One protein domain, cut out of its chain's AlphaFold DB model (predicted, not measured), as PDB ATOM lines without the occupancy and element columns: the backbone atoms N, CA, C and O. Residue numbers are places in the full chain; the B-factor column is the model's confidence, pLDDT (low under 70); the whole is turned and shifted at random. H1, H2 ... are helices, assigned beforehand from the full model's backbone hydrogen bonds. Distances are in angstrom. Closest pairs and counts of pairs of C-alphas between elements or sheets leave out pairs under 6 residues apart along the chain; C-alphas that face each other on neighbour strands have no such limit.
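What this domain is: This is residues 11 to 146 of the 147 residues of an uncharacterized protein of Singulisphaera sp. GP187 (UniProt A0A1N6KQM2). Two long helices, H5 and H6, make a skewed, open V, coming close where the last third of H5 passes the beginning of H6. The short helices H2 and H3 sit in the angle between them, H4 lies near the beginning of H5, H1 lies near H6, and H7 folds back at the far end of H6; residues 83 to 89 and 92 to 107 stick out. The printed part has 136 residues with seven named helices, H1 to H7 in order, and no named strand, and its class is all helix. It is loose, with a radius of gyration of the C-alphas of 18.3 A, and spans 57 by 41 by 24 A.

Where its parts are: Find C-alpha 11 at (38.125, -44.670, -5.208), where H1 begins; it runs to residue 17. Next come H2, residues 32 to 36, H3, residues 43 to 46, and H4, residues 50 to 55. Look for C-alpha 58 at (42.037, -47.395, -31.274); from there H5 runs 42.9 A to residue 87. H6 covers residues 105 to 134 and is 43.5 A long. H7, residues 139 to 144, ends with C-alpha 144 at (16.595, -66.692, -5.256).

How they stand to each other: Start at H5 and H6, which are close but not clearly touching: their closest C-alphas, of Ile 79 and Val 109, are 7.7 A apart, at a steep tilt of 67 degrees, opposite ways. H3 touches H5 at residues 67 to 75 alone, and the closest C-alphas, of Phe 46 and Ala 68, are 4.1 A apart. H2 touches H5 at residues 65 to 69 alone, closest at the C-alphas of Leu 32 and Arg 65, 6.6 A apart. H4 is close to but not clearly touching H5, with the C-alphas of Tyr 53 and Lys 61 closest at 6.7 A, at a shallow tilt of 18 degrees, opposite ways. H1 is close to but not clearly touching H6, with the C-alphas of Phe 17 and Ile 124 closest at 8.0 A. H6, with residues 129 to 133 alone, and H7 only just touch, with 3 pairs of C-alphas within 8 A, and form a helical hairpin; the C-alphas of Leu 132 and Ile 142 are closest, 6.8 A apart. Among the pairs that are apart are H1 and H5, and H4 and H6. In H1, H2, H4, H5, H6 and H7 every O i to N i+4 pair is within hydrogen-bond range; H3 is too short for such a pair.

The domain as a whole: The C-alphas of Pro 93 and Ser 138, the two farthest apart, are 57.8 A apart. The printed part has no cut. The long links are H1 to H2, with 14 residues, and H5 to H6, with 17. Look at residues 91 to 103, residue 11 and residue 146 for pLDDT under 70; the mean of the printed part is 85.1.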
ATOM      1  N   SER A  11      37.202 -43.696  -5.787       68.94
ATOM      2  CA  SER A  11      38.125 -44.670  -5.208       68.94
ATOM      3  C   SER A  11      37.513 -45.530  -4.093       68.94
ATOM      4  O   SER A  11      37.871 -46.700  -3.978       68.94
ATOM      5  N   ALA A  12      36.570 -45.003  -3.301       71.44
ATOM      6  CA  ALA A  12      35.841 -45.784  -2.299       71.44
ATOM      7  C   ALA A  12      34.839 -46.748  -2.956       71.44
ATOM      8  O   ALA A  12      34.757 -47.910  -2.571       71.44
ATOM      9  N   ILE A  13      34.139 -46.307  -4.006       70.06
ATOM     10  CA  ILE A  13      33.268 -47.189  -4.804       70.06
ATOM     11  C   ILE A  13      34.107 -48.317  -5.427       70.06
ATOM     12  O   ILE A  13      33.771 -49.493  -5.305       70.06
ATOM     13  N   GLN A  14      35.247 -47.980  -6.030       71.12
ATOM     14  CA  GLN A  14      36.165 -48.965  -6.597       71.12
ATOM     15  C   GLN A  14      36.687 -49.949  -5.545       71.12
ATOM     16  O   GLN A  14      36.716 -51.146  -5.813       71.12
ATOM     17  N   SER A  15      37.098 -49.488  -4.361       74.38
ATOM     18  CA  SER A  15      37.671 -50.368  -3.334       74.38
ATOM     19  C   SER A  15      36.648 -51.336  -2.732       74.38
ATOM     20  O   SER A  15      37.013 -52.462  -2.380       74.38
ATOM     21  N   LEU A  16      35.381 -50.924  -2.645       75.12
ATOM     22  CA  LEU A  16      34.283 -51.753  -2.152       75.12
ATOM     23  C   LEU A  16      33.853 -52.797  -3.189       75.12
ATOM     24  O   LEU A  16      33.755 -53.978  -2.857       75.12
ATOM     25  N   PHE A  17      33.647 -52.389  -4.445       71.81
ATOM     26  CA  PHE A  17      33.051 -53.261  -5.463       71.81
ATOM     27  C   PHE A  17      34.069 -54.061  -6.285       71.81
ATOM     28  O   PHE A  17      33.830 -55.233  -6.573       71.81
ATOM     29  N   ASN A  18      35.246 -53.508  -6.606       77.25
ATOM     30  CA  ASN A  18      36.196 -54.191  -7.500       77.25
ATOM     31  C   ASN A  18      36.814 -55.466  -6.898       77.25
ATOM     32  O   ASN A  18      37.477 -56.201  -7.627       77.25
ATOM     33  N   LYS A  19      36.627 -55.744  -5.599       74.44
ATOM     34  CA  LYS A  19      37.047 -57.012  -4.974       74.44
ATOM     35  C   LYS A  19      36.281 -58.215  -5.523       74.44
ATOM     36  O   LYS A  19      36.824 -59.313  -5.543       74.44
ATOM     37  N   PHE A  20      35.042 -57.998  -5.955       73.56
ATOM     38  CA  PHE A  20      34.147 -59.047  -6.442       73.56
ATOM     39  C   PHE A  20      34.117 -59.137  -7.967       73.56
ATOM     40  O   PHE A  20      33.602 -60.103  -8.522       73.56
ATOM     41  N   PHE A  21      34.653 -58.131  -8.656       82.56
ATOM     42  CA  PHE A  21      34.589 -58.049 -10.109       82.56
ATOM     43  C   PHE A  21      35.727 -58.817 -10.757       82.56
ATOM     44  O   PHE A  21      36.864 -58.830 -10.271       82.56
ATOM     45  N   ARG A  22      35.432 -59.422 -11.905       82.94
ATOM     46  CA  ARG A  22      36.441 -60.128 -12.694       82.94
ATOM     47  C   ARG A  22      37.510 -59.151 -13.198       82.94
ATOM     48  O   ARG A  22      37.292 -57.944 -13.339       82.94
ATOM     49  N   LYS A  23      38.710 -59.667 -13.477       80.62
ATOM     50  CA  LYS A  23      39.793 -58.866 -14.069       80.62
ATOM     51  C   LYS A  23      39.341 -58.334 -15.435       80.62
ATOM     52  O   LYS A  23      38.852 -59.115 -16.240       80.62
ATOM     53  N   GLY A  24      39.529 -57.040 -15.695       79.50
ATOM     54  CA  GLY A  24      39.051 -56.404 -16.927       79.50
ATOM     55  C   GLY A  24      37.582 -55.965 -16.875       79.50
ATOM     56  O   GLY A  24      37.026 -55.620 -17.908       79.50
ATOM     57  N   HIS A  25      36.941 -56.003 -15.702       80.94
ATOM     58  CA  HIS A  25      35.557 -55.564 -15.489       80.94
ATOM     59  C   HIS A  25      35.449 -54.568 -14.324       80.94
ATOM     60  O   HIS A  25      34.411 -54.460 -13.670       80.94
ATOM     61  N   LYS A  26      36.537 -53.859 -14.008       81.00
ATOM     62  CA  LYS A  26      36.574 -52.926 -12.880       81.00
ATOM     63  C   LYS A  26      35.880 -51.611 -13.227       81.00
ATOM     64  O   LYS A  26      35.968 -51.118 -14.352       81.00
ATOM     65  N   PHE A  27      35.218 -51.015 -12.236       79.44
ATOM     66  CA  PHE A  27      34.600 -49.699 -12.395       79.44
ATOM     67  C   PHE A  27      35.628 -48.616 -12.745       79.44
ATOM     68  O   PHE A  27      36.739 -48.621 -12.209       79.44
ATOM     69  N   PHE A  28      35.201 -47.652 -13.572       73.19
ATOM     70  CA  PHE A  28      35.955 -46.450 -13.970       73.19
ATOM     71  C   PHE A  28      37.333 -46.776 -14.568       73.19
ATOM     72  O   PHE A  28      38.383 -46.435 -14.031       73.19
ATOM     73  N   GLY A  29      37.298 -47.515 -15.675       75.38
ATOM     74  CA  GLY A  29      38.467 -47.940 -16.437       75.38
ATOM     75  C   GLY A  29      38.022 -48.871 -17.552       75.38
ATOM     76  O   GLY A  29      37.759 -48.428 -18.668       75.38
ATOM     77  N   ASP A  30      37.840 -50.144 -17.212       79.00
ATOM     78  CA  ASP A  30      37.505 -51.195 -18.178       79.00
ATOM     79  C   ASP A  30      36.126 -50.991 -18.834       79.00
ATOM     80  O   ASP A  30      35.912 -51.331 -19.993       79.00
ATOM     81  N   LEU A  31      35.186 -50.388 -18.103       84.38
ATOM     82  CA  LEU A  31      33.801 -50.205 -18.553       84.38
ATOM     83  C   LEU A  31      33.560 -48.910 -19.329       84.38
ATOM     84  O   LEU A  31      32.461 -48.709 -19.852       84.38
ATOM     85  N   LEU A  32      34.551 -48.013 -19.378       89.12
ATOM     86  CA  LEU A  32      34.357 -46.668 -19.921       89.12
ATOM     87  C   LEU A  32      33.964 -46.698 -21.394       89.12
ATOM     88  O   LEU A  32      33.062 -45.961 -21.775       89.12
ATOM     89  N   ASP A  33      34.539 -47.592 -22.197       91.12
ATOM     90  CA  ASP A  33      34.166 -47.730 -23.611       91.12
ATOM     91  C   ASP A  33      32.682 -48.045 -23.771       91.12
ATOM     92  O   ASP A  33      31.974 -47.426 -24.571       91.12
ATOM     93  N   GLY A  34      32.208 -49.006 -22.974       91.50
ATOM     94  CA  GLY A  34      30.817 -49.426 -22.962       91.50
ATOM     95  C   GLY A  34      29.904 -48.292 -22.526       91.50
ATOM     96  O   GLY A  34      28.834 -48.125 -23.101       91.50
ATOM     97  N   TRP A  35      30.331 -47.486 -21.553       94.00
ATOM     98  CA  TRP A  35      29.563 -46.351 -21.051       94.00
ATOM     99  C   TRP A  35      29.507 -45.209 -22.073       94.00
ATOM    100  O   TRP A  35      28.419 -44.749 -22.401       94.00
ATOM    101  N   ILE A  36      30.638 -44.786 -22.636       95.12
ATOM    102  CA  ILE A  36      30.696 -43.698 -23.627       95.12
ATOM    103  C   ILE A  36      29.868 -44.051 -24.876       95.12
ATOM    104  O   ILE A  36      29.213 -43.192 -25.467       95.12
ATOM    105  N   SER A  37      29.838 -45.332 -25.247       95.06
ATOM    106  CA  SER A  37      29.146 -45.820 -26.445       95.06
ATOM    107  C   SER A  37      27.619 -45.909 -26.312       95.06
ATOM    108  O   SER A  37      26.943 -46.248 -27.294       95.06
ATOM    109  N   ARG A  38      27.034 -45.629 -25.137       94.62
ATOM    110  CA  ARG A  38      25.581 -45.758 -24.944       94.62
ATOM    111  C   ARG A  38      24.791 -44.583 -25.520       94.62
ATOM    112  O   ARG A  38      25.259 -43.448 -25.479       94.62
ATOM    113  N   PRO A  39      23.558 -44.809 -26.013       94.25
ATOM    114  CA  PRO A  39      22.725 -43.736 -26.568       94.25
ATOM    115  C   PRO A  39      22.378 -42.622 -25.570       94.25
ATOM    116  O   PRO A  39      22.184 -41.471 -25.956       94.25
ATOM    117  N   ASP A  40      22.285 -42.956 -24.285       94.00
ATOM    118  CA  ASP A  40      21.967 -42.028 -23.202       94.00
ATOM    119  C   ASP A  40      23.202 -41.313 -22.631       94.00
ATOM    120  O   ASP A  40      23.037 -40.376 -21.844       94.00
ATOM    121  N   ALA A  41      24.414 -41.672 -23.075       94.75
ATOM    122  CA  ALA A  41      25.652 -41.004 -22.695       94.75
ATOM    123  C   ALA A  41      25.636 -39.527 -23.111       94.75
ATOM    124  O   ALA A  41      25.185 -39.151 -24.197       94.75
ATOM    125  N   LYS A  42      26.129 -38.658 -22.226       95.31
ATOM    126  CA  LYS A  42      26.131 -37.206 -22.436       95.31
ATOM    127  C   LYS A  42      27.561 -36.704 -22.548       95.31
ATOM    128  O   LYS A  42      28.395 -37.052 -21.721       95.31
ATOM    129  N   ILE A  43      27.805 -35.792 -23.492       95.38
ATOM    130  CA  ILE A  43      29.126 -35.167 -23.704       95.38
ATOM    131  C   ILE A  43      29.672 -34.577 -22.396       95.38
ATOM    132  O   ILE A  43      30.842 -34.727 -22.090       95.38
ATOM    133  N   ARG A  44      28.817 -33.979 -21.559       94.12
ATOM    134  CA  ARG A  44      29.218 -33.408 -20.259       94.12
ATOM    135  C   ARG A  44      29.801 -34.412 -19.251       94.12
ATOM    136  O   ARG A  44      30.441 -33.974 -18.301       94.12
ATOM    137  N   LEU A  45      29.553 -35.712 -19.430       94.44
ATOM    138  CA  LEU A  45      30.098 -36.777 -18.583       94.44
ATOM    139  C   LEU A  45      31.466 -37.263 -19.072       94.44
ATOM    140  O   LEU A  45      32.277 -37.667 -18.253       94.44
ATOM    141  N   PHE A  46      31.718 -37.223 -20.384       95.19
ATOM    142  CA  PHE A  46      32.854 -37.922 -21.004       95.19
ATOM    143  C   PHE A  46      33.733 -37.046 -21.905       95.19
ATOM    144  O   PHE A  46      34.735 -37.513 -22.426       95.19
ATOM    145  N   GLY A  47      33.349 -35.797 -22.158       94.81
ATOM    146  CA  GLY A  47      34.061 -34.875 -23.050       94.81
ATOM    147  C   GLY A  47      33.924 -35.186 -24.546       94.81
ATOM    148  O   GLY A  47      34.384 -34.404 -25.368       94.81
ATOM    149  N   VAL A  48      33.259 -36.286 -24.915       96.31
ATOM    150  CA  VAL A  48      33.099 -36.754 -26.300       96.31
ATOM    151  C   VAL A  48      31.669 -37.237 -26.540       96.31
ATOM    152  O   VAL A  48      30.996 -37.708 -25.617       96.31
ATOM    153  N   SER A  49      31.163 -37.084 -27.767       96.25
ATOM    154  CA  SER A  49      29.865 -37.648 -28.145       96.25
ATOM    155  C   SER A  49      29.992 -39.135 -28.482       96.25
ATOM    156  O   SER A  49      31.047 -39.601 -28.907       96.25
ATOM    157  N   ARG A  50      28.897 -39.893 -28.346       95.69
ATOM    158  CA  ARG A  50      28.856 -41.303 -28.767       95.69
ATOM    159  C   ARG A  50      29.287 -41.475 -30.224       95.69
ATOM    160  O   ARG A  50      30.017 -42.408 -30.533       95.69
ATOM    161  N   ALA A  51      28.786 -40.619 -31.115       96.44
ATOM    162  CA  ALA A  51      29.048 -40.733 -32.546       96.44
ATOM    163  C   ALA A  51      30.539 -40.542 -32.842       96.44
ATOM    164  O   ALA A  51      31.137 -41.391 -33.499       96.44
ATOM    165  N   ASP A  52      31.140 -39.497 -32.269       96.62
ATOM    166  CA  ASP A  52      32.565 -39.213 -32.441       96.62
ATOM    167  C   ASP A  52      33.412 -40.340 -31.852       96.62
ATOM    168  O   ASP A  52      34.326 -40.837 -32.501       96.62
ATOM    169  N   TYR A  53      33.062 -40.811 -30.652       96.62
ATOM    170  CA  TYR A  53      33.791 -41.882 -29.984       96.62
ATOM    171  C   TYR A  53      33.776 -43.195 -30.778       96.62
ATOM    172  O   TYR A  53      34.791 -43.884 -30.875       96.62
ATOM    173  N   LEU A  54      32.636 -43.552 -31.376       95.25
ATOM    174  CA  LEU A  54      32.519 -44.760 -32.194       95.25
ATOM    175  C   LEU A  54      33.303 -44.657 -33.510       95.25
ATOM    176  O   LEU A  54      33.788 -45.684 -33.986       95.25
ATOM    177  N   ALA A  55      33.450 -43.449 -34.059       96.69
ATOM    178  CA  ALA A  55      34.191 -43.187 -35.291       96.69
ATOM    179  C   ALA A  55      35.723 -43.136 -35.103       96.69
ATOM    180  O   ALA A  55      36.458 -43.204 -36.088       96.69
ATOM    181  N   MET A  56      36.215 -43.024 -33.865       96.38
ATOM    182  CA  MET A  56      37.648 -42.977 -33.559       96.38
ATOM    183  C   MET A  56      38.351 -44.323 -33.799       96.38
ATOM    184  O   MET A  56      37.790 -45.397 -33.554       96.38
ATOM    185  N   ASN A  57      39.619 -44.254 -34.212       95.50
ATOM    186  CA  ASN A  57      40.527 -45.405 -34.211       95.50
ATOM    187  C   ASN A  57      40.962 -45.765 -32.771       95.50
ATOM    188  O   ASN A  57      40.672 -45.039 -31.818       95.50
ATOM    189  N   ASP A  58      41.670 -46.882 -32.602       92.19
ATOM    190  CA  ASP A  58      42.037 -47.395 -31.274       92.19
ATOM    191  C   ASP A  58      42.979 -46.467 -30.490       92.19
ATOM    192  O   ASP A  58      42.853 -46.346 -29.268       92.19
ATOM    193  N   LEU A  59      43.893 -45.774 -31.178       91.69
ATOM    194  CA  LEU A  59      44.811 -44.824 -30.547       91.69
ATOM    195  C   LEU A  59      44.050 -43.609 -30.003       91.69
ATOM    196  O   LEU A  59      44.239 -43.210 -28.850       91.69
ATOM    197  N   ASP A  60      43.143 -43.059 -30.804       93.38
ATOM    198  CA  ASP A  60      42.313 -41.922 -30.414       93.38
ATOM    199  C   ASP A  60      41.331 -42.308 -29.301       93.38
ATOM    200  O   ASP A  60      41.155 -41.552 -28.343       93.38
ATOM    201  N   LYS A  61      40.769 -43.525 -29.347       93.69
ATOM    202  CA  LYS A  61      39.921 -44.067 -28.271       93.69
ATOM    203  C   LYS A  61      40.663 -44.197 -26.952       93.69
ATOM    204  O   LYS A  61      40.066 -43.928 -25.910       93.69
ATOM    205  N   HIS A  62      41.938 -44.583 -26.971       91.38
ATOM    206  CA  HIS A  62      42.745 -44.672 -25.756       91.38
ATOM    207  C   HIS A  62      42.879 -43.304 -25.072       91.38
ATOM    208  O   HIS A  62      42.593 -43.170 -23.878       91.38
ATOM    209  N   ASN A  63      43.234 -42.273 -25.841       92.12
ATOM    210  CA  ASN A  63      43.346 -40.905 -25.333       92.12
ATOM    211  C   ASN A  63      41.987 -40.359 -24.875       92.12
ATOM    212  O   ASN A  63      41.874 -39.798 -23.783       92.12
ATOM    213  N   ALA A  64      40.939 -40.581 -25.670       93.94
ATOM    214  CA  ALA A  64      39.581 -40.184 -25.327       93.94
ATOM    215  C   ALA A  64      39.092 -40.865 -24.040       93.94
ATOM    216  O   ALA A  64      38.460 -40.207 -23.222       93.94
ATOM    217  N   ARG A  65      39.429 -42.141 -23.804       92.88
ATOM    218  CA  ARG A  65      39.076 -42.855 -22.567       92.88
ATOM    219  C   ARG A  65      39.736 -42.231 -21.343       92.88
ATOM    220  O   ARG A  65      39.068 -42.064 -20.326       92.88
ATOM    221  N   LYS A  66      41.023 -41.884 -21.435       90.81
ATOM    222  CA  LYS A  66      41.743 -41.230 -20.334       90.81
ATOM    223  C   LYS A  66      41.088 -39.894 -19.979       90.81
ATOM    224  O   LYS A  66      40.699 -39.694 -18.834       90.81
ATOM    225  N   ASN A  67      40.856 -39.052 -20.984       92.94
ATOM    226  CA  ASN A  67      40.204 -37.756 -20.796       92.94
ATOM    227  C   ASN A  67      38.765 -37.903 -20.275       92.94
ATOM    228  O   ASN A  67      38.331 -37.141 -19.417       92.94
ATOM    229  N   ALA A  68      38.026 -38.899 -20.770       93.94
ATOM    230  CA  ALA A  68      36.673 -39.193 -20.318       93.94
ATOM    231  C   ALA A  68      36.640 -39.632 -18.853       93.94
ATOM    232  O   ALA A  68      35.710 -39.266 -18.140       93.94
ATOM    233  N   ASN A  69      37.640 -40.392 -18.395       91.69
ATOM    234  CA  ASN A  69      37.754 -40.776 -16.994       91.69
ATOM    235  C   ASN A  69      37.963 -39.553 -16.094       91.69
ATOM    236  O   ASN A  69      37.230 -39.389 -15.120       91.69
ATOM    237  N   ASP A  70      38.904 -38.680 -16.460       91.12
ATOM    238  CA  ASP A  70      39.210 -37.460 -15.705       91.12
ATOM    239  C   ASP A  70      37.982 -36.528 -15.661       91.12
ATOM    240  O   ASP A  70      37.562 -36.076 -14.595       91.12
ATOM    241  N   GLN A  71      37.317 -36.336 -16.807       93.75
ATOM    242  CA  GLN A  71      36.089 -35.544 -16.920       93.75
ATOM    243  C   GLN A  71      34.956 -36.093 -16.041       93.75
ATOM    244  O   GLN A  71      34.237 -35.327 -15.390       93.75
ATOM    245  N   LEU A  72      34.771 -37.415 -16.037       92.56
ATOM    246  CA  LEU A  72      33.758 -38.082 -15.230       92.56
ATOM    247  C   LEU A  72      34.064 -37.899 -13.739       92.56
ATOM    248  O   LEU A  72      33.174 -37.533 -12.970       92.56
ATOM    249  N   GLU A  73      35.317 -38.115 -13.337       90.00
ATOM    250  CA  GLU A  73      35.763 -37.939 -11.956       90.00
ATOM    251  C   GLU A  73      35.532 -36.506 -11.473       90.00
ATOM    252  O   GLU A  73      34.906 -36.308 -10.431       90.00
ATOM    253  N   ASP A  74      35.949 -35.505 -12.244       90.56
ATOM    254  CA  ASP A  74      35.791 -34.099 -11.874       90.56
ATOM    255  C   ASP A  74      34.322 -33.681 -11.794       90.56
ATOM    256  O   ASP A  74      33.907 -32.994 -10.851       90.56
ATOM    257  N   ARG A  75      33.495 -34.151 -12.736       91.69
ATOM    258  CA  ARG A  75      32.055 -33.878 -12.739       91.69
ATOM    259  C   ARG A  75      31.389 -34.392 -11.467       91.69
ATOM    260  O   ARG A  75      30.639 -33.647 -10.829       91.69
ATOM    261  N   PHE A  76      31.650 -35.641 -11.092       90.81
ATOM    262  CA  PHE A  76      31.037 -36.226  -9.903       90.81
ATOM    263  C   PHE A  76      31.665 -35.719  -8.612       90.81
ATOM    264  O   PHE A  76      30.920 -35.479  -7.666       90.81
ATOM    265  N   ARG A  77      32.973 -35.433  -8.582       86.81
ATOM    266  CA  ARG A  77      33.621 -34.736  -7.462       86.81
ATOM    267  C   ARG A  77      32.905 -33.425  -7.154       86.81
ATOM    268  O   ARG A  77      32.553 -33.189  -6.002       86.81
ATOM    269  N   ALA A  78      32.628 -32.608  -8.171       87.06
ATOM    270  CA  ALA A  78      31.932 -31.336  -7.998       87.06
ATOM    271  C   ALA A  78      30.487 -31.514  -7.490       87.06
ATOM    272  O   ALA A  78      30.078 -30.832  -6.551       87.06
ATOM    273  N   ILE A  79      29.717 -32.446  -8.069       88.06
ATOM    274  CA  ILE A  79      28.333 -32.734  -7.639       88.06
ATOM    275  C   ILE A  79      28.298 -33.206  -6.180       88.06
ATOM    276  O   ILE A  79      27.483 -32.752  -5.374       88.06
ATOM    277  N   PHE A  80      29.198 -34.118  -5.835       86.19
ATOM    278  CA  PHE A  80      29.309 -34.701  -4.512       86.19
ATOM    279  C   PHE A  80      29.762 -33.699  -3.460       86.19
ATOM    280  O   PHE A  80      29.154 -33.637  -2.390       86.19
ATOM    281  N   GLN A  81      30.763 -32.879  -3.784       82.94
ATOM    282  CA  GLN A  81      31.208 -31.802  -2.910       82.94
ATOM    283  C   GLN A  81      30.070 -30.813  -2.664       82.94
ATOM    284  O   GLN A  81      29.762 -30.517  -1.515       82.94
ATOM    285  N   ARG A  82      29.344 -30.408  -3.715       82.25
ATOM    286  CA  ARG A  82      28.189 -29.515  -3.570       82.25
ATOM    287  C   ARG A  82      27.134 -30.085  -2.622       82.25
ATOM    288  O   ARG A  82      26.629 -29.368  -1.764       82.25
ATOM    289  N   ARG A  83      26.803 -31.375  -2.752       82.56
ATOM    290  CA  ARG A  83      25.867 -32.052  -1.841       82.56
ATOM    291  C   ARG A  83      26.386 -32.042  -0.402       82.56
ATOM    292  O   ARG A  83      25.607 -31.783   0.512       82.56
ATOM    293  N   HIS A  84      27.665 -32.357  -0.206       81.94
ATOM    294  CA  HIS A  84      28.302 -32.353   1.107       81.94
ATOM    295  C   HIS A  84      28.218 -30.962   1.752       81.94
ATOM    296  O   HIS A  84      27.713 -30.841   2.867       81.94
ATOM    297  N   ASP A  85      28.592 -29.916   1.016       79.69
ATOM    298  CA  ASP A  85      28.575 -28.533   1.500       79.69
ATOM    299  C   ASP A  85      27.166 -28.079   1.902       79.69
ATOM    300  O   ASP A  85      26.990 -27.441   2.943       79.69
ATOM    301  N   CYS A  86      26.150 -28.455   1.115       76.06
ATOM    302  CA  CYS A  86      24.754 -28.151   1.422       76.06
ATOM    303  C   CYS A  86      24.253 -28.879   2.680       76.06
ATOM    304  O   CYS A  86      23.555 -28.273   3.488       76.06
ATOM    305  N   ILE A  87      24.593 -30.160   2.871       79.88
ATOM    306  CA  ILE A  87      24.140 -30.947   4.035       79.88
ATOM    307  C   ILE A  87      24.819 -30.476   5.321       79.88
ATOM    308  O   ILE A  87      24.179 -30.392   6.367       79.88
ATOM    309  N   HIS A  88      26.110 -30.159   5.247       79.12
ATOM    310  CA  HIS A  88      26.887 -29.727   6.405       79.12
ATOM    311  C   HIS A  88      26.823 -28.215   6.648       79.12
ATOM    312  O   HIS A  88      27.496 -27.713   7.546       79.12
ATOM    313  N   ASN A  89      26.002 -27.482   5.885       70.81
ATOM    314  CA  ASN A  89      25.906 -26.021   5.925       70.81
ATOM    315  C   ASN A  89      27.261 -25.304   5.755       70.81
ATOM    316  O   ASN A  89      27.378 -24.131   6.111       70.81
ATOM    317  N   CYS A  90      28.269 -25.965   5.176       70.62
ATOM    318  CA  CYS A  90      29.585 -25.378   4.901       70.62
ATOM    319  C   CYS A  90      29.506 -24.229   3.880       70.62
ATOM    320  O   CYS A  90      30.422 -23.415   3.787       70.62
ATOM    321  N   ASP A  91      28.380 -24.124   3.168       64.81
ATOM    322  CA  ASP A  91      28.028 -23.002   2.296       64.81
ATOM    323  C   ASP A  91      27.809 -21.669   3.036       64.81
ATOM    324  O   ASP A  91      27.927 -20.601   2.428       64.81
ATOM    325  N   ARG A  92      27.491 -21.680   4.339       58.38
ATOM    326  CA  ARG A  92      27.216 -20.450   5.101       58.38
ATOM    327  C   ARG A  92      28.450 -19.990   5.896       58.38
ATOM    328  O   ARG A  92      29.015 -20.799   6.625       58.38
ATOM    329  N   PRO A  93      28.862 -18.703   5.835       57.00
ATOM    330  CA  PRO A  93      28.341 -17.590   5.029       57.00
ATOM    331  C   PRO A  93      29.118 -17.378   3.709       57.00
ATOM    332  O   PRO A  93      29.038 -16.304   3.121       57.00
ATOM    333  N   ARG A  94      29.935 -18.347   3.269       56.72
ATOM    334  CA  ARG A  94      30.976 -18.137   2.243       56.72
ATOM    335  C   ARG A  94      30.481 -18.121   0.794       56.72
ATOM    336  O   ARG A  94      31.233 -17.678  -0.066       56.72
ATOM    337  N   MET A  95      29.264 -18.582   0.511       58.56
ATOM    338  CA  MET A  95      28.771 -18.717  -0.863       58.56
ATOM    339  C   MET A  95      27.512 -17.875  -1.081       58.56
ATOM    340  O   MET A  95      26.497 -18.068  -0.409       58.56
ATOM    341  N   SER A  96      27.560 -16.955  -2.049       62.44
ATOM    342  CA  SER A  96      26.351 -16.313  -2.577       62.44
ATOM    343  C   SER A  96      25.384 -17.388  -3.097       62.44
ATOM    344  O   SER A  96      25.849 -18.391  -3.652       62.44
ATOM    345  N   PRO A  97      24.055 -17.206  -2.954       65.06
ATOM    346  CA  PRO A  97      23.081 -18.063  -3.621       65.06
ATOM    347  C   PRO A  97      23.465 -18.233  -5.090       65.06
ATOM    348  O   PRO A  97      23.700 -17.244  -5.784       65.06
ATOM    349  N   GLN A  98      23.586 -19.481  -5.547       65.38
ATOM    350  CA  GLN A  98      23.986 -19.743  -6.925       65.38
ATOM    351  C   GLN A  98      22.855 -19.291  -7.852       65.38
ATOM    352  O   GLN A  98      21.734 -19.796  -7.722       65.38
ATOM    353  N   PRO A  99      23.113 -18.341  -8.758       62.72
ATOM    354  CA  PRO A  99      22.083 -17.850  -9.644       62.72
ATOM    355  C   PRO A  99      21.653 -18.967 -10.604       62.72
ATOM    356  O   PRO A  99      22.469 -19.703 -11.166       62.72
ATOM    357  N   LEU A 100      20.341 -19.128 -10.775       66.25
ATOM    358  CA  LEU A 100      19.758 -20.084 -11.717       66.25
ATOM    359  C   LEU A 100      19.788 -19.499 -13.141       66.25
ATOM    360  O   LEU A 100      18.762 -19.410 -13.804       66.25
ATOM    361  N   ASP A 101      20.969 -19.095 -13.614       60.62
ATOM    362  CA  ASP A 101      21.139 -18.355 -14.878       60.62
ATOM    363  C   ASP A 101      20.826 -19.195 -16.123       60.62
ATOM    364  O   ASP A 101      20.580 -18.672 -17.209       60.62
ATOM    365  N   LYS A 102      20.866 -20.525 -15.991       64.75
ATOM    366  CA  LYS A 102      20.655 -21.469 -17.094       64.75
ATOM    367  C   LYS A 102      19.558 -22.460 -16.727       64.75
ATOM    368  O   LYS A 102      19.740 -23.318 -15.854       64.75
ATOM    369  N   GLY A 103      18.434 -22.375 -17.435       68.62
ATOM    370  CA  GLY A 103      17.327 -23.321 -17.316       68.62
ATOM    371  C   GLY A 103      17.786 -24.780 -17.460       68.62
ATOM    372  O   GLY A 103      18.697 -25.103 -18.228       68.62
ATOM    373  N   GLY A 104      17.175 -25.676 -16.682       74.50
ATOM    374  CA  GLY A 104      17.434 -27.119 -16.748       74.50
ATOM    375  C   GLY A 104      18.748 -27.592 -16.113       74.50
ATOM    376  O   GLY A 104      19.092 -28.763 -16.257       74.50
ATOM    377  N   THR A 105      19.490 -26.734 -15.403       82.00
ATOM    378  CA  THR A 105      20.750 -27.125 -14.737       82.00
ATOM    379  C   THR A 105      20.543 -28.247 -13.714       82.00
ATOM    380  O   THR A 105      21.280 -29.229 -13.734       82.00
ATOM    381  N   VAL A 106      19.493 -28.158 -12.891       84.50
ATOM    382  CA  VAL A 106      19.135 -29.211 -11.922       84.50
ATOM    383  C   VAL A 106      18.779 -30.517 -12.634       84.50
ATOM    384  O   VAL A 106      19.310 -31.566 -12.286       84.50
ATOM    385  N   LEU A 107      17.958 -30.453 -13.688       90.00
ATOM    386  CA  LEU A 107      17.572 -31.636 -14.464       90.00
ATOM    387  C   LEU A 107      18.790 -32.337 -15.084       90.00
ATOM    388  O   LEU A 107      18.864 -33.561 -15.075       90.00
ATOM    389  N   LYS A 108      19.777 -31.580 -15.578       90.69
ATOM    390  CA  LYS A 108      21.031 -32.150 -16.096       90.69
ATOM    391  C   LYS A 108      21.819 -32.886 -15.010       90.69
ATOM    392  O   LYS A 108      22.373 -33.936 -15.304       90.69
ATOM    393  N   VAL A 109      21.863 -32.356 -13.784       90.56
ATOM    394  CA  VAL A 109      22.523 -33.024 -12.646       90.56
ATOM    395  C   VAL A 109      21.785 -34.306 -12.260       90.56
ATOM    396  O   VAL A 109      22.436 -35.322 -12.045       90.56
ATOM    397  N   ILE A 110      20.448 -34.287 -12.231       92.25
ATOM    398  CA  ILE A 110      19.638 -35.488 -11.973       92.25
ATOM    399  C   ILE A 110      19.953 -36.566 -13.013       92.25
ATOM    400  O   ILE A 110      20.337 -37.666 -12.639       92.25
ATOM    401  N   GLN A 111      19.915 -36.216 -14.301       94.62
ATOM    402  CA  GLN A 111      20.261 -37.137 -15.389       94.62
ATOM    403  C   GLN A 111      21.674 -37.718 -15.254       94.62
ATOM    404  O   GLN A 111      21.894 -38.878 -15.584       94.62
ATOM    405  N   ASP A 112      22.643 -36.920 -14.798       94.31
ATOM    406  CA  ASP A 112      24.020 -37.383 -14.598       94.31
ATOM    407  C   ASP A 112      24.087 -38.427 -13.476       94.31
ATOM    408  O   ASP A 112      24.705 -39.479 -13.637       94.31
ATOM    409  N   ILE A 113      23.410 -38.167 -12.356       93.12
ATOM    410  CA  ILE A 113      23.334 -39.097 -11.223       93.12
ATOM    411  C   ILE A 113      22.591 -40.375 -11.620       93.12
ATOM    412  O   ILE A 113      23.091 -41.467 -11.359       93.12
ATOM    413  N   GLU A 114      21.439 -40.258 -12.282       95.31
ATOM    414  CA  GLU A 114      20.671 -41.401 -12.786       95.31
ATOM    415  C   GLU A 114      21.512 -42.253 -13.732       95.31
ATOM    416  O   GLU A 114      21.525 -43.476 -13.614       95.31
ATOM    417  N   TYR A 115      22.270 -41.618 -14.629       94.94
ATOM    418  CA  TYR A 115      23.185 -42.321 -15.516       94.94
ATOM    419  C   TYR A 115      24.213 -43.139 -14.721       94.94
ATOM    420  O   TYR A 115      24.365 -44.337 -14.966       94.94
ATOM    421  N   LEU A 116      24.886 -42.529 -13.739       92.31
ATOM    422  CA  LEU A 116      25.879 -43.222 -12.912       92.31
ATOM    423  C   LEU A 116      25.268 -44.386 -12.122       92.31
ATOM    424  O   LEU A 116      25.848 -45.473 -12.086       92.31
ATOM    425  N   VAL A 117      24.107 -44.169 -11.499       91.69
ATOM    426  CA  VAL A 117      23.413 -45.183 -10.692       91.69
ATOM    427  C   VAL A 117      22.962 -46.344 -11.568       91.69
ATOM    428  O   VAL A 117      23.269 -47.489 -11.249       91.69
ATOM    429  N   ASN A 118      22.317 -46.066 -12.701       93.88
ATOM    430  CA  ASN A 118      21.837 -47.101 -13.613       93.88
ATOM    431  C   ASN A 118      22.996 -47.933 -14.171       93.88
ATOM    432  O   ASN A 118      22.928 -49.161 -14.167       93.88
ATOM    433  N   ARG A 119      24.093 -47.288 -14.588       91.62
ATOM    434  CA  ARG A 119      25.282 -47.999 -15.080       91.62
ATOM    435  C   ARG A 119      25.967 -48.829 -14.006       91.62
ATOM    436  O   ARG A 119      26.406 -49.941 -14.287       91.62
ATOM    437  N   SER A 120      26.033 -48.313 -12.784       89.25
ATOM    438  CA  SER A 120      26.595 -49.060 -11.659       89.25
ATOM    439  C   SER A 120      25.727 -50.265 -11.307       89.25
ATOM    440  O   SER A 120      26.255 -51.357 -11.142       89.25
ATOM    441  N   ASN A 121      24.406 -50.091 -11.263       89.50
ATOM    442  CA  ASN A 121      23.454 -51.154 -10.956       89.50
ATOM    443  C   ASN A 121      23.492 -52.285 -11.996       89.50
ATOM    444  O   ASN A 121      23.653 -53.445 -11.637       89.50
ATOM    445  N   GLU A 122      23.431 -51.953 -13.290       89.75
ATOM    446  CA  GLU A 122      23.545 -52.936 -14.381       89.75
ATOM    447  C   GLU A 122      24.840 -53.756 -14.290       89.75
ATOM    448  O   GLU A 122      24.841 -54.978 -14.483       89.75
ATOM    449  N   HIS A 123      25.950 -53.085 -13.978       88.75
ATOM    450  CA  HIS A 123      27.252 -53.732 -13.881       88.75
ATOM    451  C   HIS A 123      27.382 -54.605 -12.630       88.75
ATOM    452  O   HIS A 123      27.843 -55.740 -12.725       88.75
ATOM    453  N   ILE A 124      26.915 -54.115 -11.476       87.88
ATOM    454  CA  ILE A 124      26.864 -54.889 -10.228       87.88
ATOM    455  C   ILE A 124      26.027 -56.150 -10.427       87.88
ATOM    456  O   ILE A 124      26.493 -57.225 -10.066       87.88
ATOM    457  N   ASN A 125      24.854 -56.053 -11.055       87.38
ATOM    458  CA  ASN A 125      23.998 -57.216 -11.309       87.38
ATOM    459  C   ASN A 125      24.723 -58.262 -12.159       87.38
ATOM    460  O   ASN A 125      24.724 -59.455 -11.847       87.38
ATOM    461  N   THR A 126      25.398 -57.804 -13.214       88.44
ATOM    462  CA  THR A 126      26.146 -58.685 -14.113       88.44
ATOM    463  C   THR A 126      27.293 -59.383 -13.383       88.44
ATOM    464  O   THR A 126      27.402 -60.609 -13.434       88.44
ATOM    465  N   GLU A 127      28.146 -58.633 -12.684       88.12
ATOM    466  CA  GLU A 127      29.325 -59.201 -12.028       88.12
ATOM    467  C   GLU A 127      28.973 -60.007 -10.776       88.12
ATOM    468  O   GLU A 127      29.597 -61.037 -10.531       88.12
ATOM    469  N   PHE A 128      27.943 -59.621 -10.022       86.94
ATOM    470  CA  PHE A 128      27.482 -60.392  -8.869       86.94
ATOM    471  C   PHE A 128      26.946 -61.760  -9.292       86.94
ATOM    472  O   PHE A 128      27.303 -62.782  -8.702       86.94
ATOM    473  N   ARG A 129      26.173 -61.817 -10.383       88.38
ATOM    474  CA  ARG A 129      25.739 -63.091 -10.962       88.38
ATOM    475  C   ARG A 129      26.930 -63.963 -11.366       88.38
ATOM    476  O   ARG A 129      26.944 -65.156 -11.074       88.38
ATOM    477  N   GLN A 130      27.934 -63.379 -12.021       89.56
ATOM    478  CA  GLN A 130      29.141 -64.102 -12.441       89.56
ATOM    479  C   GLN A 130      29.959 -64.603 -11.250       89.56
ATOM    480  O   GLN A 130      30.458 -65.728 -11.278       89.56
ATOM    481  N   PHE A 131      30.041 -63.811 -10.184       87.88
ATOM    482  CA  PHE A 131      30.652 -64.219  -8.928       87.88
ATOM    483  C   PHE A 131      29.965 -65.471  -8.360       87.88
ATOM    484  O   PHE A 131      30.648 -66.466  -8.128       87.88
ATOM    485  N   LEU A 132      28.631 -65.479  -8.244       88.75
ATOM    486  CA  LEU A 132      27.880 -66.636  -7.730       88.75
ATOM    487  C   LEU A 132      28.089 -67.905  -8.573       88.75
ATOM    488  O   LEU A 132      28.254 -68.999  -8.028       88.75
ATOM    489  N   VAL A 133      28.124 -67.762  -9.902       89.50
ATOM    490  CA  VAL A 133      28.456 -68.872 -10.810       89.50
ATOM    491  C   VAL A 133      29.867 -69.389 -10.524       89.50
ATOM    492  O   VAL A 133      30.061 -70.594 -10.383       89.50
ATOM    493  N   SER A 134      30.848 -68.493 -10.386       87.44
ATOM    494  CA  SER A 134      32.245 -68.869 -10.136       87.44
ATOM    495  C   SER A 134      32.464 -69.549  -8.780       87.44
ATOM    496  O   SER A 134      33.354 -70.384  -8.652       87.44
ATOM    497  N   THR A 135      31.624 -69.248  -7.785       88.12
ATOM    498  CA  THR A 135      31.647 -69.900  -6.468       88.12
ATOM    499  C   THR A 135      30.899 -71.236  -6.438       88.12
ATOM    500  O   THR A 135      30.854 -71.881  -5.394       88.12
ATOM    501  N   GLY A 136      30.308 -71.669  -7.559       90.56
ATOM    502  CA  GLY A 136      29.605 -72.950  -7.669       90.56
ATOM    503  C   GLY A 136      28.166 -72.931  -7.151       90.56
ATOM    504  O   GLY A 136      27.610 -73.988  -6.849       90.56
ATOM    505  N   CYS A 137      27.538 -71.756  -7.031       90.50
ATOM    506  CA  CYS A 137      26.132 -71.677  -6.643       90.50
ATOM    507  C   CYS A 137      25.235 -72.318  -7.711       90.50
ATOM    508  O   CYS A 137      25.426 -72.126  -8.912       90.50
ATOM    509  N   SER A 138      24.212 -73.050  -7.266       90.94
ATOM    510  CA  SER A 138      23.229 -73.646  -8.172       90.94
ATOM    511  C   SER A 138      22.380 -72.573  -8.867       90.94
ATOM    512  O   SER A 138      22.178 -71.480  -8.332       90.94
ATOM    513  N   ALA A 139      21.806 -72.903 -10.027       87.38
ATOM    514  CA  ALA A 139      20.895 -72.001 -10.738       87.38
ATOM    515  C   ALA A 139      19.684 -71.583  -9.881       87.38
ATOM    516  O   ALA A 139      19.226 -70.448  -9.979       87.38
ATOM    517  N   VAL A 140      19.208 -72.478  -9.006       91.06
ATOM    518  CA  VAL A 140      18.114 -72.198  -8.064       91.06
ATOM    519  C   VAL A 140      18.541 -71.156  -7.035       91.06
ATOM    520  O   VAL A 140      17.835 -70.174  -6.832       91.06
ATOM    521  N   THR A 141      19.724 -71.322  -6.436       88.81
ATOM    522  CA  THR A 141      20.280 -70.368  -5.465       88.81
ATOM    523  C   THR A 141      20.470 -68.990  -6.091       88.81
ATOM    524  O   THR A 141      20.091 -67.992  -5.490       88.81
ATOM    525  N   ILE A 142      20.994 -68.931  -7.319       87.50
ATOM    526  CA  ILE A 142      21.160 -67.673  -8.062       87.50
ATOM    527  C   ILE A 142      19.798 -67.034  -8.364       87.50
ATOM    528  O   ILE A 142      19.648 -65.827  -8.242       87.50
ATOM    529  N   GLY A 143      18.781 -67.817  -8.733       84.25
ATOM    530  CA  GLY A 143      17.436 -67.288  -8.977       84.25
ATOM    531  C   GLY A 143      16.764 -66.699  -7.729       84.25
ATOM    532  O   GLY A 143      15.914 -65.823  -7.850       84.25
ATOM    533  N   GLN A 144      17.154 -67.148  -6.532       87.62
ATOM    534  CA  GLN A 144      16.595 -66.692  -5.256       87.62
ATOM    535  C   GLN A 144      17.259 -65.426  -4.698       87.62
ATOM    536  O   GLN A 144      16.673 -64.785  -3.829       87.62
ATOM    537  N   THR A 145      18.450 -65.040  -5.169       81.25
ATOM    538  CA  THR A 145      19.134 -63.833  -4.671       81.25
ATOM    539  C   THR A 145      18.499 -62.533  -5.166       81.25
ATOM    540  O   THR A 145      18.791 -61.483  -4.602       81.25
ATOM    541  N   GLY A 146      17.611 -62.590  -6.166       67.62
ATOM    542  CA  GLY A 146      16.852 -61.429  -6.642       67.62
ATOM    543  C   GLY A 146      17.674 -60.405  -7.433       67.62
ATOM    544  O   GLY A 146      17.245 -59.258  -7.540       67.62
TER     545      GLY A 146